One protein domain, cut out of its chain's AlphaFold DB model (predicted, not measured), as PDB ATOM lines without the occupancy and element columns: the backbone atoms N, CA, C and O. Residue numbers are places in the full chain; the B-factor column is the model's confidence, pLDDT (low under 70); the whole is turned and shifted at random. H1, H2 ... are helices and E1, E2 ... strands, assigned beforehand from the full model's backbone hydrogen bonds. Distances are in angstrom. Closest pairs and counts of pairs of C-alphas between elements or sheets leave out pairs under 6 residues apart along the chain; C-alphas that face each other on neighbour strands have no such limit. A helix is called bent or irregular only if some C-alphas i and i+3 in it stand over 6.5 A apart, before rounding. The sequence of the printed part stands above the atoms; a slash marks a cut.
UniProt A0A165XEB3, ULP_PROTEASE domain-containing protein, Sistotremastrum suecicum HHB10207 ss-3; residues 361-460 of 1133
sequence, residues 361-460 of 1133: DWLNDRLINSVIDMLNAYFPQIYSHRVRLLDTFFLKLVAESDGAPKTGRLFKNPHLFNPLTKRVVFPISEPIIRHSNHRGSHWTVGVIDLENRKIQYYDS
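Overview. This is residues 361 to 460 of the 1133 residues of the protein "ULP_PROTEASE domain-containing protein" of Sistotremastrum suecicum HHB10207 ss-3 (UniProt A0A165XEB3). A twisted four-stranded sheet has its helices gathered round its E1 and E2 half: long H1 and short H2 on one side, and on the other short H3, with H4 side by side with it and farther from the sheet. E4, at the far edge, has no helix near it. The printed part has 100 residues, in the order H1 H2 E1 H3 H4 E2 E3 E4; the sheet, E1 E2 E3 E4, is mixed, and the class is mixed, helices and strands. It is compact, with a radius of gyration of the C-alphas of 13.9 A and spans of 40 by 33 by 21 A.

Along the chain. H1, residues 365 to 378, starts at C-alpha (-55.910, -49.192, 48.085) and is 19.6 A long. H2 is 380 to 386, only just irregular, with C-alphas 382 and 385 6.8 A apart; E1 is 387 to 389, H3 394 to 399, H4 404 to 411. E2, 423 to 430, measures 21.8 A, E3, 442 to 449, 22.9 A, and E4, 454 to 459, 16.5 A, ending at C-alpha (-47.526, -56.567, 61.075).

Arrangement. E1 and E2 are parallel, N 388 to O 423 being 2.9 A; with H3 and H4 between, they form a strand-helix-strand unit with a right-handed crossover. E2, E3 and E4 form a meander, successive antiparallel neighbours, with N 426 to O 446 at 3.0 A and N 447 to O 456 at 2.9 A. H1 is on the sheet, over none of its strands, at a height of 6.0 A; its closest C-alphas to E1 are Ile 372 and Leu 389, 6.4 A. H2 and H3 only graze the sheet. H3 and H4 are close but not clearly touching, C-alphas of Val 398 and Thr 407 being 6.1 A apart, at a shallow tilt of 6 degrees, opposite ways. Every O i to N i+4 pair is within hydrogen-bond range in H1 and H3, against 2 of 4 in H4 and 1 of 3 in H2, which has 1 of 4 O i to N i+3 pairs.

Size, cuts and confidence. The C-alphas of Gln 381 and Asn 437, the two farthest apart, are 40.8 A apart. The printed part has no cut; the links H4 to E2 and E2 to E3 are long. pLDDT is under 70 at residues 381 to 384, 403 to 404, 406 and 414.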
ATOM      1  N   ASP A 361     -64.874 -52.781  57.743       90.44
ATOM      2  CA  ASP A 361     -64.392 -53.617  56.644       90.44
ATOM      3  C   ASP A 361     -62.903 -53.361  56.355       90.44
ATOM      4  O   ASP A 361     -62.303 -52.352  56.739       90.44
ATOM      5  N   TRP A 362     -62.298 -54.276  55.599       91.38
ATOM      6  CA  TRP A 362     -60.931 -54.124  55.113       91.38
ATOM      7  C   TRP A 362     -60.764 -52.854  54.271       91.38
ATOM      8  O   TRP A 362     -61.336 -52.728  53.185       91.38
ATOM      9  N   LEU A 363     -59.914 -51.941  54.755       93.12
ATOM     10  CA  LEU A 363     -59.500 -50.747  54.020       93.12
ATOM     11  C   LEU A 363     -58.937 -51.138  52.647       93.12
ATOM     12  O   LEU A 363     -58.266 -52.162  52.500       93.12
ATOM     13  N   ASN A 364     -59.194 -50.315  51.635       92.00
ATOM     14  CA  ASN A 364     -58.766 -50.578  50.265       92.00
ATOM     15  C   ASN A 364     -57.585 -49.681  49.842       92.00
ATOM     16  O   ASN A 364     -57.207 -48.741  50.543       92.00
ATOM     17  N   ASP A 365     -57.020 -49.965  48.663       92.62
ATOM     18  CA  ASP A 365     -55.910 -49.192  48.085       92.62
ATOM     19  C   ASP A 365     -56.177 -47.693  48.039       92.62
ATOM     20  O   ASP A 365     -55.290 -46.895  48.316       92.62
ATOM     21  N   ARG A 366     -57.390 -47.311  47.642       92.50
ATOM     22  CA  ARG A 366     -57.757 -45.926  47.369       92.50
ATOM     23  C   ARG A 366     -57.775 -45.118  48.654       92.50
ATOM     24  O   ARG A 366     -57.168 -44.055  48.694       92.50
ATOM     25  N   LEU A 367     -58.359 -45.665  49.718       92.62
ATOM     26  CA  LEU A 367     -58.365 -45.009  51.019       92.62
ATOM     27  C   LEU A 367     -56.949 -44.871  51.594       92.62
ATOM     28  O   LEU A 367     -56.570 -43.782  52.025       92.62
ATOM     29  N   ILE A 368     -56.143 -45.936  51.545       93.56
ATOM     30  CA  ILE A 368     -54.763 -45.913  52.061       93.56
ATOM     31  C   ILE A 368     -53.886 -44.945  51.248       93.56
ATOM     32  O   ILE A 368     -53.154 -44.144  51.832       93.56
ATOM     33  N   ASN A 369     -53.993 -44.954  49.917       93.81
ATOM     34  CA  ASN A 369     -53.231 -44.057  49.047       93.81
ATOM     35  C   ASN A 369     -53.664 -42.595  49.202       93.81
ATOM     36  O   ASN A 369     -52.799 -41.733  49.303       93.81
ATOM     37  N   SER A 370     -54.962 -42.302  49.329       91.56
ATOM     38  CA  SER A 370     -55.438 -40.944  49.626       91.56
ATOM     39  C   SER A 370     -54.960 -40.438  50.994       91.56
ATOM     40  O   SER A 370     -54.626 -39.260  51.115       91.56
ATOM     41  N   VAL A 371     -54.835 -41.302  52.011       90.62
ATOM     42  CA  VAL A 371     -54.189 -40.936  53.291       90.62
ATOM     43  C   VAL A 371     -52.685 -40.683  53.110       90.62
ATOM     44  O   VAL A 371     -52.152 -39.732  53.681       90.62
ATOM     45  N   ILE A 372     -51.989 -41.465  52.287       92.56
ATOM     46  CA  ILE A 372     -50.561 -41.267  51.979       92.56
ATOM     47  C   ILE A 372     -50.318 -39.965  51.204       92.56
ATOM     48  O   ILE A 372     -49.394 -39.221  51.537       92.56
ATOM     49  N   ASP A 373     -51.159 -39.650  50.220       89.75
ATOM     50  CA  ASP A 373     -51.113 -38.390  49.480       89.75
ATOM     51  C   ASP A 373     -51.468 -37.198  50.375       89.75
ATOM     52  O   ASP A 373     -50.804 -36.163  50.301       89.75
ATOM     53  N   MET A 374     -52.428 -37.355  51.295       89.62
ATOM     54  CA  MET A 374     -52.714 -36.366  52.337       89.62
ATOM     55  C   MET A 374     -51.482 -36.111  53.214       89.62
ATOM     56  O   MET A 374     -51.068 -34.964  53.350       89.62
ATOM     57  N   LEU A 375     -50.842 -37.149  53.761       88.38
ATOM     58  CA  LEU A 375     -49.648 -37.002  54.604       88.38
ATOM     59  C   LEU A 375     -48.471 -36.368  53.836       88.38
ATOM     60  O   LEU A 375     -47.827 -35.447  54.344       88.38
ATOM     61  N   ASN A 376     -48.236 -36.792  52.589       86.81
ATOM     62  CA  ASN A 376     -47.242 -36.194  51.688       86.81
ATOM     63  C   ASN A 376     -47.533 -34.706  51.387       86.81
ATOM     64  O   ASN A 376     -46.593 -33.926  51.212       86.81
ATOM     65  N   ALA A 377     -48.808 -34.305  51.313       85.88
ATOM     66  CA  ALA A 377     -49.234 -32.938  51.001       85.88
ATOM     67  C   ALA A 377     -49.310 -32.005  52.223       85.88
ATOM     68  O   ALA A 377     -49.025 -30.814  52.081       85.88
ATOM     69  N   TYR A 378     -49.676 -32.517  53.403       83.88
ATOM     70  CA  TYR A 378     -49.813 -31.739  54.643       83.88
ATOM     71  C   TYR A 378     -48.481 -31.490  55.353       83.88
ATOM     72  O   TYR A 378     -48.297 -30.425  55.939       83.88
ATOM     73  N   PHE A 379     -47.522 -32.420  55.266       80.06
ATOM     74  CA  PHE A 379     -46.227 -32.297  55.946       80.06
ATOM     75  C   PHE A 379     -45.022 -32.145  54.989       80.06
ATOM     76  O   PHE A 379     -43.989 -32.798  55.191       80.06
ATOM     77  N   PRO A 380     -45.069 -31.272  53.957       74.25
ATOM     78  CA  PRO A 380     -44.036 -31.223  52.926       74.25
ATOM     79  C   PRO A 380     -42.670 -30.809  53.488       74.25
ATOM     80  O   PRO A 380     -41.650 -31.268  52.987       74.25
ATOM     81  N   GLN A 381     -42.620 -29.995  54.546       69.62
ATOM     82  CA  GLN A 381     -41.351 -29.547  55.137       69.62
ATOM     83  C   GLN A 381     -40.628 -30.666  55.909       69.62
ATOM     84  O   GLN A 381     -39.404 -30.753  55.859       69.62
ATOM     85  N   ILE A 382     -41.378 -31.554  56.573       63.75
ATOM     86  CA  ILE A 382     -40.827 -32.642  57.397       63.75
ATOM     87  C   ILE A 382     -40.551 -33.889  56.534       63.75
ATOM     88  O   ILE A 382     -39.470 -34.481  56.605       63.75
ATOM     89  N   TYR A 383     -41.502 -34.273  55.674       63.16
ATOM     90  CA  TYR A 383     -41.469 -35.552  54.955       63.16
ATOM     91  C   TYR A 383     -40.759 -35.465  53.598       63.16
ATOM     92  O   TYR A 383     -39.967 -36.353  53.287       63.16
ATOM     93  N   SER A 384     -40.942 -34.391  52.807       64.62
ATOM     94  CA  SER A 384     -40.457 -34.351  51.405       64.62
ATOM     95  C   SER A 384     -38.936 -34.468  51.237       64.62
ATOM     96  O   SER A 384     -38.442 -34.657  50.121       64.62
ATOM     97  N   HIS A 385     -38.187 -34.342  52.331       77.12
ATOM     98  CA  HIS A 385     -36.752 -34.582  52.374       77.12
ATOM     99  C   HIS A 385     -36.430 -35.872  53.130       77.12
ATOM    100  O   HIS A 385     -35.869 -36.773  52.513       77.12
ATOM    101  N   ARG A 386     -36.809 -36.001  54.414       89.81
ATOM    102  CA  ARG A 386     -36.347 -37.099  55.287       89.81
ATOM    103  C   ARG A 386     -37.146 -38.405  55.195       89.81
ATOM    104  O   ARG A 386     -36.530 -39.461  55.349       89.81
ATOM    105  N   VAL A 387     -38.464 -38.367  54.978       92.00
ATOM    106  CA  VAL A 387     -39.351 -39.546  55.085       92.00
ATOM    107  C   VAL A 387     -40.277 -39.630  53.873       92.00
ATOM    108  O   VAL A 387     -41.272 -38.917  53.784       92.00
ATOM    109  N   ARG A 388     -39.964 -40.524  52.933       91.12
ATOM    110  CA  ARG A 388     -40.751 -40.710  51.711       91.12
ATOM    111  C   ARG A 388     -41.863 -41.735  51.941       91.12
ATOM    112  O   ARG A 388     -41.562 -42.903  52.171       91.12
ATOM    113  N   LEU A 389     -43.123 -41.321  51.823       94.00
ATOM    114  CA  LEU A 389     -44.264 -42.242  51.785       94.00
ATOM    115  C   LEU A 389     -44.554 -42.638  50.328       94.00
ATOM    116  O   LEU A 389     -44.577 -41.763  49.453       94.00
ATOM    117  N   LEU A 390     -44.753 -43.933  50.066       94.06
ATOM    118  CA  LEU A 390     -45.097 -44.495  48.750       94.06
ATOM    119  C   LEU A 390     -46.427 -45.255  48.804       94.06
ATOM    120  O   LEU A 390     -46.818 -45.731  49.865       94.06
ATOM    121  N   ASP A 391     -47.085 -45.380  47.654       94.75
ATOM    122  CA  ASP A 391     -48.388 -46.032  47.494       94.75
ATOM    123  C   ASP A 391     -48.376 -47.569  47.687       94.75
ATOM    124  O   ASP A 391     -47.335 -48.231  47.659       94.75
ATOM    125  N   THR A 392     -49.573 -48.150  47.832       94.69
ATOM    126  CA  THR A 392     -49.831 -49.603  47.930       94.69
ATOM    127  C   THR A 392     -49.454 -50.398  46.678       94.69
ATOM    128  O   THR A 392     -49.403 -51.634  46.720       94.69
ATOM    129  N   PHE A 393     -49.191 -49.731  45.553       93.12
ATOM    130  CA  PHE A 393     -48.780 -50.367  44.307       93.12
ATOM    131  C   PHE A 393     -47.258 -50.444  44.168       93.12
ATOM    132  O   PHE A 393     -46.794 -51.249  43.364       93.12
ATOM    133  N   PHE A 394     -46.472 -49.715  44.970       92.69
ATOM    134  CA  PHE A 394     -45.008 -49.751  44.932       92.69
ATOM    135  C   PHE A 394     -44.457 -51.177  45.054       92.69
ATOM    136  O   PHE A 394     -43.758 -51.639  44.150       92.69
ATOM    137  N   LEU A 395     -44.792 -51.908  46.126       91.75
ATOM    138  CA  LEU A 395     -44.254 -53.261  46.315       91.75
ATOM    139  C   LEU A 395     -44.851 -54.265  45.314       91.75
ATOM    140  O   LEU A 395     -44.146 -55.167  44.864       91.75
ATOM    141  N   LYS A 396     -46.107 -54.067  44.888       91.38
ATOM    142  CA  LYS A 396     -46.716 -54.851  43.803       91.38
ATOM    143  C   LYS A 396     -45.938 -54.677  42.494       91.38
ATOM    144  O   LYS A 396     -45.549 -55.666  41.887       91.38
ATOM    145  N   LEU A 397     -45.631 -53.440  42.105       90.56
ATOM    146  CA  LEU A 397     -44.837 -53.110  40.921       90.56
ATOM    147  C   LEU A 397     -43.384 -53.598  41.040       90.56
ATOM    148  O   LEU A 397     -42.758 -53.900  40.025       90.56
ATOM    149  N   VAL A 398     -42.847 -53.714  42.260       89.50
ATOM    150  CA  VAL A 398     -41.557 -54.373  42.502       89.50
ATOM    151  C   VAL A 398     -41.646 -55.879  42.246       89.50
ATOM    152  O   VAL A 398     -40.793 -56.403  41.528       89.50
ATOM    153  N   ALA A 399     -42.678 -56.554  42.756       89.88
ATOM    154  CA  ALA A 399     -42.875 -58.000  42.617       89.88
ATOM    155  C   ALA A 399     -43.320 -58.447  41.207       89.88
ATOM    156  O   ALA A 399     -42.915 -59.509  40.749       89.88
ATOM    157  N   GLU A 400     -44.114 -57.638  40.496       89.25
ATOM    158  CA  GLU A 400     -44.513 -57.866  39.094       89.25
ATOM    159  C   GLU A 400     -43.412 -57.477  38.087       89.25
ATOM    160  O   GLU A 400     -43.526 -57.729  36.884       89.25
ATOM    161  N   SER A 401     -42.330 -56.849  38.556       87.00
ATOM    162  CA  SER A 401     -41.128 -56.645  37.755       87.00
ATOM    163  C   SER A 401     -40.209 -57.863  37.853       87.00
ATOM    164  O   SER A 401     -39.995 -58.377  38.946       87.00
ATOM    165  N   ASP A 402     -39.595 -58.284  36.739       78.75
ATOM    166  CA  ASP A 402     -38.583 -59.358  36.708       78.75
ATOM    167  C   ASP A 402     -37.241 -58.886  37.323       78.75
ATOM    168  O   ASP A 402     -36.192 -58.834  36.676       78.75
ATOM    169  N   GLY A 403     -37.295 -58.453  38.580       63.88
ATOM    170  CA  GLY A 403     -36.185 -57.925  39.354       63.88
ATOM    171  C   GLY A 403     -35.718 -56.514  38.974       63.88
ATOM    172  O   GLY A 403     -36.367 -55.729  38.271       63.88
ATOM    173  N   ALA A 404     -34.521 -56.201  39.473       61.22
ATOM    174  CA  ALA A 404     -33.904 -54.877  39.468       61.22
ATOM    175  C   ALA A 404     -33.810 -54.121  38.116       61.22
ATOM    176  O   ALA A 404     -33.752 -52.891  38.164       61.22
ATOM    177  N   PRO A 405     -33.778 -54.731  36.909       73.25
ATOM    178  CA  PRO A 405     -33.656 -53.958  35.665       73.25
ATOM    179  C   PRO A 405     -34.867 -53.067  35.350       73.25
ATOM    180  O   PRO A 405     -34.700 -51.951  34.851       73.25
ATOM    181  N   LYS A 406     -36.085 -53.548  35.638       68.81
ATOM    182  CA  LYS A 406     -37.350 -52.840  35.364       68.81
ATOM    183  C   LYS A 406     -37.627 -51.792  36.446       68.81
ATOM    184  O   LYS A 406     -37.701 -50.598  36.148       68.81
ATOM    185  N   THR A 407     -37.664 -52.222  37.708       74.44
ATOM    186  CA  THR A 407     -37.738 -51.345  38.892       74.44
ATOM    187  C   THR A 407     -36.581 -50.360  38.985       74.44
ATOM    188  O   THR A 407     -36.751 -49.264  39.509       74.44
ATOM    189  N   GLY A 408     -35.425 -50.674  38.404       76.19
ATOM    190  CA  GLY A 408     -34.285 -49.770  38.287       76.19
ATOM    191  C   GLY A 408     -34.600 -48.446  37.585       76.19
ATOM    192  O   GLY A 408     -33.810 -47.517  37.702       76.19
ATOM    193  N   ARG A 409     -35.737 -48.312  36.884       79.62
ATOM    194  CA  ARG A 409     -36.250 -47.016  36.403       79.62
ATOM    195  C   ARG A 409     -37.003 -46.225  37.482       79.62
ATOM    196  O   ARG A 409     -36.847 -45.010  37.514       79.62
ATOM    197  N   LEU A 410     -37.735 -46.887  38.385       75.00
ATOM    198  CA  LEU A 410     -38.294 -46.265  39.597       75.00
ATOM    199  C   LEU A 410     -37.174 -45.841  40.555       75.00
ATOM    200  O   LEU A 410     -37.125 -44.684  40.952       75.00
ATOM    201  N   PHE A 411     -36.230 -46.735  40.862       77.00
ATOM    202  CA  PHE A 411     -35.093 -46.428  41.742       77.00
ATOM    203  C   PHE A 411     -34.172 -45.322  41.185       77.00
ATOM    204  O   PHE A 411     -33.498 -44.643  41.950       77.00
ATOM    205  N   LYS A 412     -34.163 -45.099  39.860       79.56
ATOM    206  CA  LYS A 412     -33.468 -43.971  39.205       79.56
ATOM    207  C   LYS A 412     -34.257 -42.659  39.192       79.56
ATOM    208  O   LYS A 412     -33.721 -41.662  38.714       79.56
ATOM    209  N   ASN A 413     -35.495 -42.625  39.682       76.19
ATOM    210  CA  ASN A 413     -36.211 -41.369  39.877       76.19
ATOM    211  C   ASN A 413     -35.576 -40.625  41.075       76.19
ATOM    212  O   ASN A 413     -35.692 -41.099  42.209       76.19
ATOM    213  N   PRO A 414     -34.919 -39.463  40.869       69.25
ATOM    214  CA  PRO A 414     -34.165 -38.779  41.923       69.25
ATOM    215  C   PRO A 414     -35.053 -38.226  43.051       69.25
ATOM    216  O   PRO A 414     -34.541 -37.830  44.092       69.25
ATOM    217  N   HIS A 415     -36.376 -38.206  42.866       74.88
ATOM    218  CA  HIS A 415     -37.349 -37.800  43.882       74.88
ATOM    219  C   HIS A 415     -37.770 -38.942  44.824       74.88
ATOM    220  O   HIS A 415     -38.417 -38.686  45.838       74.88
ATOM    221  N   LEU A 416     -37.432 -40.189  44.479       73.44
ATOM    222  CA  LEU A 416     -37.803 -41.404  45.212       73.44
ATOM    223  C   LEU A 416     -36.709 -41.797  46.222       73.44
ATOM    224  O   LEU A 416     -37.016 -42.126  47.362       73.44
ATOM    225  N   PHE A 417     -35.442 -41.676  45.809       80.06
ATOM    226  CA  PHE A 417     -34.244 -41.886  46.633       80.06
ATOM    227  C   PHE A 417     -33.335 -40.652  46.563       80.06
ATOM    228  O   PHE A 417     -32.195 -40.700  46.101       80.06
ATOM    229  N   ASN A 418     -33.884 -39.512  46.985       83.62
ATOM    230  CA  ASN A 418     -33.126 -38.281  47.197       83.62
ATOM    231  C   ASN A 418     -32.066 -38.538  48.296       83.62
ATOM    232  O   ASN A 418     -32.414 -39.150  49.304       83.62
ATOM    233  N   PRO A 419     -30.807 -38.068  48.173       85.25
ATOM    234  CA  PRO A 419     -29.796 -38.190  49.234       85.25
ATOM    235  C   PRO A 419     -30.207 -37.663  50.622       85.25
ATOM    236  O   PRO A 419     -29.584 -38.030  51.612       85.25
ATOM    237  N   LEU A 420     -31.239 -36.815  50.713       89.44
ATOM    238  CA  LEU A 420     -31.816 -36.348  51.983       89.44
ATOM    239  C   LEU A 420     -32.773 -37.359  52.649       89.44
ATOM    240  O   LEU A 420     -33.123 -37.189  53.820       89.44
ATOM    241  N   THR A 421     -33.222 -38.382  51.918       91.31
ATOM    242  CA  THR A 421     -34.221 -39.356  52.370       91.31
ATOM    243  C   THR A 421     -33.580 -40.403  53.266       91.31
ATOM    244  O   THR A 421     -32.839 -41.272  52.819       91.31
ATOM    245  N   LYS A 422     -33.906 -40.307  54.557       94.00
ATOM    246  CA  LYS A 422     -33.460 -41.206  55.626       94.00
ATOM    247  C   LYS A 422     -34.333 -42.452  55.726       94.00
ATOM    248  O   LYS A 422     -33.828 -43.516  56.058       94.00
ATOM    249  N   ARG A 423     -35.637 -42.338  55.442       94.38
ATOM    250  CA  ARG A 423     -36.601 -43.450  55.509       94.38
ATOM    251  C   ARG A 423     -37.544 -43.451  54.313       94.38
ATOM    252  O   ARG A 423     -37.980 -42.391  53.865       94.38
ATOM    253  N   VAL A 424     -37.899 -44.642  53.848       94.00
ATOM    254  CA  VAL A 424     -38.972 -44.878  52.876       94.00
ATOM    255  C   VAL A 424     -39.994 -45.802  53.521       94.00
ATOM    256  O   VAL A 424     -39.629 -46.884  53.974       94.00
ATOM    257  N   VAL A 425     -41.253 -45.377  53.574       95.38
ATOM    258  CA  VAL A 425     -42.369 -46.117  54.177       95.38
ATOM    259  C   VAL A 425     -43.375 -46.451  53.083       95.38
ATOM    260  O   VAL A 425     -43.709 -45.590  52.269       95.38
ATOM    261  N   PHE A 426     -43.861 -47.688  53.063       96.06
ATOM    262  CA  PHE A 426     -44.889 -48.131  52.127       96.06
ATOM    263  C   PHE A 426     -45.810 -49.169  52.781       96.06
ATOM    264  O   PHE A 426     -45.325 -50.065  53.478       96.06
ATOM    265  N   PRO A 427     -47.131 -49.083  52.563       96.81
ATOM    266  CA  PRO A 427     -48.047 -50.145  52.934       96.81
ATOM    267  C   PRO A 427     -47.823 -51.361  52.029       96.81
ATOM    268  O   PRO A 427     -47.451 -51.256  50.857       96.81
ATOM    269  N   ILE A 428     -48.077 -52.533  52.585       95.81
ATOM    270  CA  ILE A 428     -47.946 -53.830  51.939       95.81
ATOM    271  C   ILE A 428     -49.304 -54.510  52.065       95.81
ATOM    272  O   ILE A 428     -49.801 -54.719  53.168       95.81
ATOM    273  N   SER A 429     -49.918 -54.844  50.933       94.81
ATOM    274  CA  SER A 429     -51.074 -55.741  50.930       94.81
ATOM    275  C   SER A 429     -50.574 -57.172  50.833       94.81
ATOM    276  O   SER A 429     -49.657 -57.439  50.053       94.81
ATOM    277  N   GLU A 430     -51.176 -58.094  51.573       93.38
ATOM    278  CA  GLU A 430     -50.791 -59.505  51.552       93.38
ATOM    279  C   GLU A 430     -51.922 -60.386  51.005       93.38
ATOM    280  O   GLU A 430     -53.051 -60.295  51.498       93.38
ATOM    281  N   PRO A 431     -51.660 -61.234  49.987       92.00
ATOM    282  CA  PRO A 431     -50.415 -61.352  49.217       92.00
ATOM    283  C   PRO A 431     -50.133 -60.109  48.354       92.00
ATOM    284  O   PRO A 431     -51.053 -59.465  47.860       92.00
ATOM    285  N   ILE A 432     -48.847 -59.816  48.122       92.31
ATOM    286  CA  ILE A 432     -48.366 -58.628  47.384       92.31
ATOM    287  C   ILE A 432     -48.944 -58.564  45.961       92.31
ATOM    288  O   ILE A 432     -49.433 -57.523  45.507       92.31
ATOM    289  N   ILE A 433     -48.898 -59.693  45.251       90.81
ATOM    290  CA  ILE A 433     -49.485 -59.837  43.919       90.81
ATOM    291  C   ILE A 433     -50.949 -60.237  44.099       90.81
ATOM    292  O   ILE A 433     -51.277 -61.384  44.395       90.81
ATOM    293  N   ARG A 434     -51.833 -59.252  43.932       86.62
ATOM    294  CA  ARG A 434     -53.281 -59.421  44.088       86.62
ATOM    295  C   ARG A 434     -53.960 -59.706  42.760       86.62
ATOM    296  O   ARG A 434     -53.741 -58.996  41.773       86.62
ATOM    297  N   HIS A 435     -54.825 -60.712  42.783       86.38
ATOM    298  CA  HIS A 435     -55.623 -61.186  41.654       86.38
ATOM    299  C   HIS A 435     -57.117 -60.943  41.921       86.38
ATOM    300  O   HIS A 435     -57.515 -60.687  43.056       86.38
ATOM    301  N   SER A 436     -57.973 -61.089  40.904       83.25
ATOM    302  CA  SER A 436     -59.440 -60.958  41.041       83.25
ATOM    303  C   SER A 436     -60.025 -61.794  42.186       83.25
ATOM    304  O   SER A 436     -60.969 -61.368  42.849       83.25
ATOM    305  N   ASN A 437     -59.425 -62.965  42.420       85.75
ATOM    306  CA  ASN A 437     -59.868 -63.973  43.380       85.75
ATOM    307  C   ASN A 437     -59.164 -63.841  44.747       85.75
ATOM    308  O   ASN A 437     -59.520 -64.553  45.677       85.75
ATOM    309  N   HIS A 438     -58.163 -62.959  44.872       82.06
ATOM    310  CA  HIS A 438     -57.406 -62.731  46.104       82.06
ATOM    311  C   HIS A 438     -57.049 -61.240  46.196       82.06
ATOM    312  O   HIS A 438     -55.987 -60.798  45.755       82.06
ATOM    313  N   ARG A 439     -57.978 -60.449  46.744       82.44
ATOM    314  CA  ARG A 439     -57.952 -58.970  46.753       82.44
ATOM    315  C   ARG A 439     -56.953 -58.344  47.741       82.44
ATOM    316  O   ARG A 439     -56.992 -57.137  47.961       82.44
ATOM    317  N   GLY A 440     -56.056 -59.148  48.304       88.00
ATOM    318  CA  GLY A 440     -55.467 -58.909  49.620       88.00
ATOM    319  C   GLY A 440     -56.398 -59.423  50.724       88.00
ATOM    320  O   GLY A 440     -57.618 -59.420  50.564       88.00
ATOM    321  N   SER A 441     -55.815 -59.922  51.805       91.06
ATOM    322  CA  SER A 441     -56.500 -60.379  53.023       91.06
ATOM    323  C   SER A 441     -55.872 -59.811  54.297       91.06
ATOM    324  O   SER A 441     -56.340 -60.121  55.386       91.06
ATOM    325  N   HIS A 442     -54.793 -59.032  54.164       93.75
ATOM    326  CA  HIS A 442     -54.103 -58.380  55.269       93.75
ATOM    327  C   HIS A 442     -53.345 -57.124  54.802       93.75
ATOM    328  O   HIS A 442     -53.038 -56.990  53.611       93.75
ATOM    329  N   TRP A 443     -53.049 -56.222  55.742       95.50
ATOM    330  CA  TRP A 443     -52.250 -55.010  55.553       95.50
ATOM    331  C   TRP A 443     -51.106 -54.943  56.564       95.50
ATOM    332  O   TRP A 443     -51.327 -54.929  57.775       95.50
ATOM    333  N   THR A 444     -49.887 -54.816  56.054       96.19
ATOM    334  CA  THR A 444     -48.651 -54.632  56.825       96.19
ATOM    335  C   THR A 444     -47.909 -53.390  56.315       96.19
ATOM    336  O   THR A 444     -48.336 -52.742  55.354       96.19
ATOM    337  N   VAL A 445     -46.824 -52.977  56.974       97.12
ATOM    338  CA  VAL A 445     -46.052 -51.779  56.594       97.12
ATOM    339  C   VAL A 445     -44.570 -52.107  56.479       97.12
ATOM    340  O   VAL A 445     -43.938 -52.555  57.437       97.12
ATOM    341  N   GLY A 446     -43.999 -51.833  55.308       96.69
ATOM    342  CA  GLY A 446     -42.562 -51.872  55.070       96.69
ATOM    343  C   GLY A 446     -41.917 -50.519  55.354       96.69
ATOM    344  O   GLY A 446     -42.406 -49.479  54.909       96.69
ATOM    345  N   VAL A 447     -40.786 -50.534  56.060       96.62
ATOM    346  CA  VAL A 447     -39.935 -49.357  56.270       96.62
ATOM    347  C   VAL A 447     -38.507 -49.699  55.862       96.62
ATOM    348  O   VAL A 447     -37.876 -50.579  56.443       96.62
ATOM    349  N   ILE A 448     -37.974 -48.991  54.871       95.38
ATOM    350  CA  ILE A 448     -36.551 -49.016  54.525       95.38
ATOM    351  C   ILE A 448     -35.913 -47.795  55.185       95.38
ATOM    352  O   ILE A 448     -36.066 -46.670  54.707       95.38
ATOM    353  N   ASP A 449     -35.198 -48.012  56.283       95.75
ATOM    354  CA  ASP A 449     -34.332 -47.011  56.894       95.75
ATOM    355  C   ASP A 449     -33.002 -46.992  56.121       95.75
ATOM    356  O   ASP A 449     -32.182 -47.903  56.218       95.75
ATOM    357  N   LEU A 450     -32.831 -45.976  55.276       93.75
ATOM    358  CA  LEU A 450     -31.672 -45.770  54.405       93.75
ATOM    359  C   LEU A 450     -30.457 -45.237  55.177       93.75
ATOM    360  O   LEU A 450     -29.323 -45.476  54.763       93.75
ATOM    361  N   GLU A 451     -30.691 -44.552  56.296       93.69
ATOM    362  CA  GLU A 451     -29.651 -44.041  57.191       93.69
ATOM    363  C   GLU A 451     -28.972 -45.192  57.948       93.69
ATOM    364  O   GLU A 451     -27.757 -45.365  57.864       93.69
ATOM    365  N   ASN A 452     -29.769 -46.056  58.577       95.81
ATOM    366  CA  ASN A 452     -29.321 -47.248  59.302       95.81
ATOM    367  C   ASN A 452     -29.148 -48.484  58.397       95.81
ATOM    368  O   ASN A 452     -28.745 -49.547  58.868       95.81
ATOM    369  N   ARG A 453     -29.474 -48.366  57.102       94.19
ATOM    370  CA  ARG A 453     -29.478 -49.445  56.089       94.19
ATOM    371  C   ARG A 453     -30.276 -50.688  56.508       94.19
ATOM    372  O   ARG A 453     -29.935 -51.810  56.131       94.19
ATOM    373  N   LYS A 454     -31.342 -50.489  57.283       95.62
ATOM    374  CA  LYS A 454     -32.177 -51.547  57.858       95.62
ATOM    375  C   LYS A 454     -33.535 -51.581  57.167       95.62
ATOM    376  O   LYS A 454     -34.180 -50.550  57.011       95.62
ATOM    377  N   ILE A 455     -33.996 -52.776  56.815       94.38
ATOM    378  CA  ILE A 455     -35.400 -53.000  56.461       94.38
ATOM    379  C   ILE A 455     -36.131 -53.450  57.729       94.38
ATOM    380  O   ILE A 455     -35.649 -54.312  58.466       94.38
ATOM    381  N   GLN A 456     -37.273 -52.831  57.995       95.44
ATOM    382  CA  GLN A 456     -38.220 -53.184  59.042       95.44
ATOM    383  C   GLN A 456     -39.560 -53.520  58.384       95.44
ATOM    384  O   GLN A 456     -39.905 -52.992  57.324       95.44
ATOM    385  N   TYR A 457     -40.309 -54.403  59.027       95.44
ATOM    386  CA  TYR A 457     -41.612 -54.877  58.591       95.44
ATOM    387  C   TYR A 457     -42.510 -54.907  59.827       95.44
ATOM    388  O   TYR A 457     -42.107 -55.432  60.868       95.44
ATOM    389  N   TYR A 458     -43.679 -54.286  59.719       95.00
ATOM    390  CA  TYR A 458     -44.626 -54.097  60.809       95.00
ATOM    391  C   TYR A 458     -45.949 -54.764  60.451       95.00
ATOM    392  O   TYR A 458     -46.583 -54.408  59.458       95.00
ATOM    393  N   ASP A 459     -46.359 -55.717  61.280       94.25
ATOM    394  CA  ASP A 459     -47.526 -56.567  61.075       94.25
ATOM    395  C   ASP A 459     -48.356 -56.612  62.364       94.25
ATOM    396  O   ASP A 459     -47.872 -57.068  63.403       94.25
ATOM    397  N   SER A 460     -49.605 -56.150  62.293       90.38
ATOM    398  CA  SER A 460     -50.548 -56.127  63.417       90.38
ATOM    399  C   SER A 460     -51.049 -57.514  63.837       90.38
ATOM    400  O   SER A 460     -51.455 -57.697  64.982       90.38
TER     401      SER A 460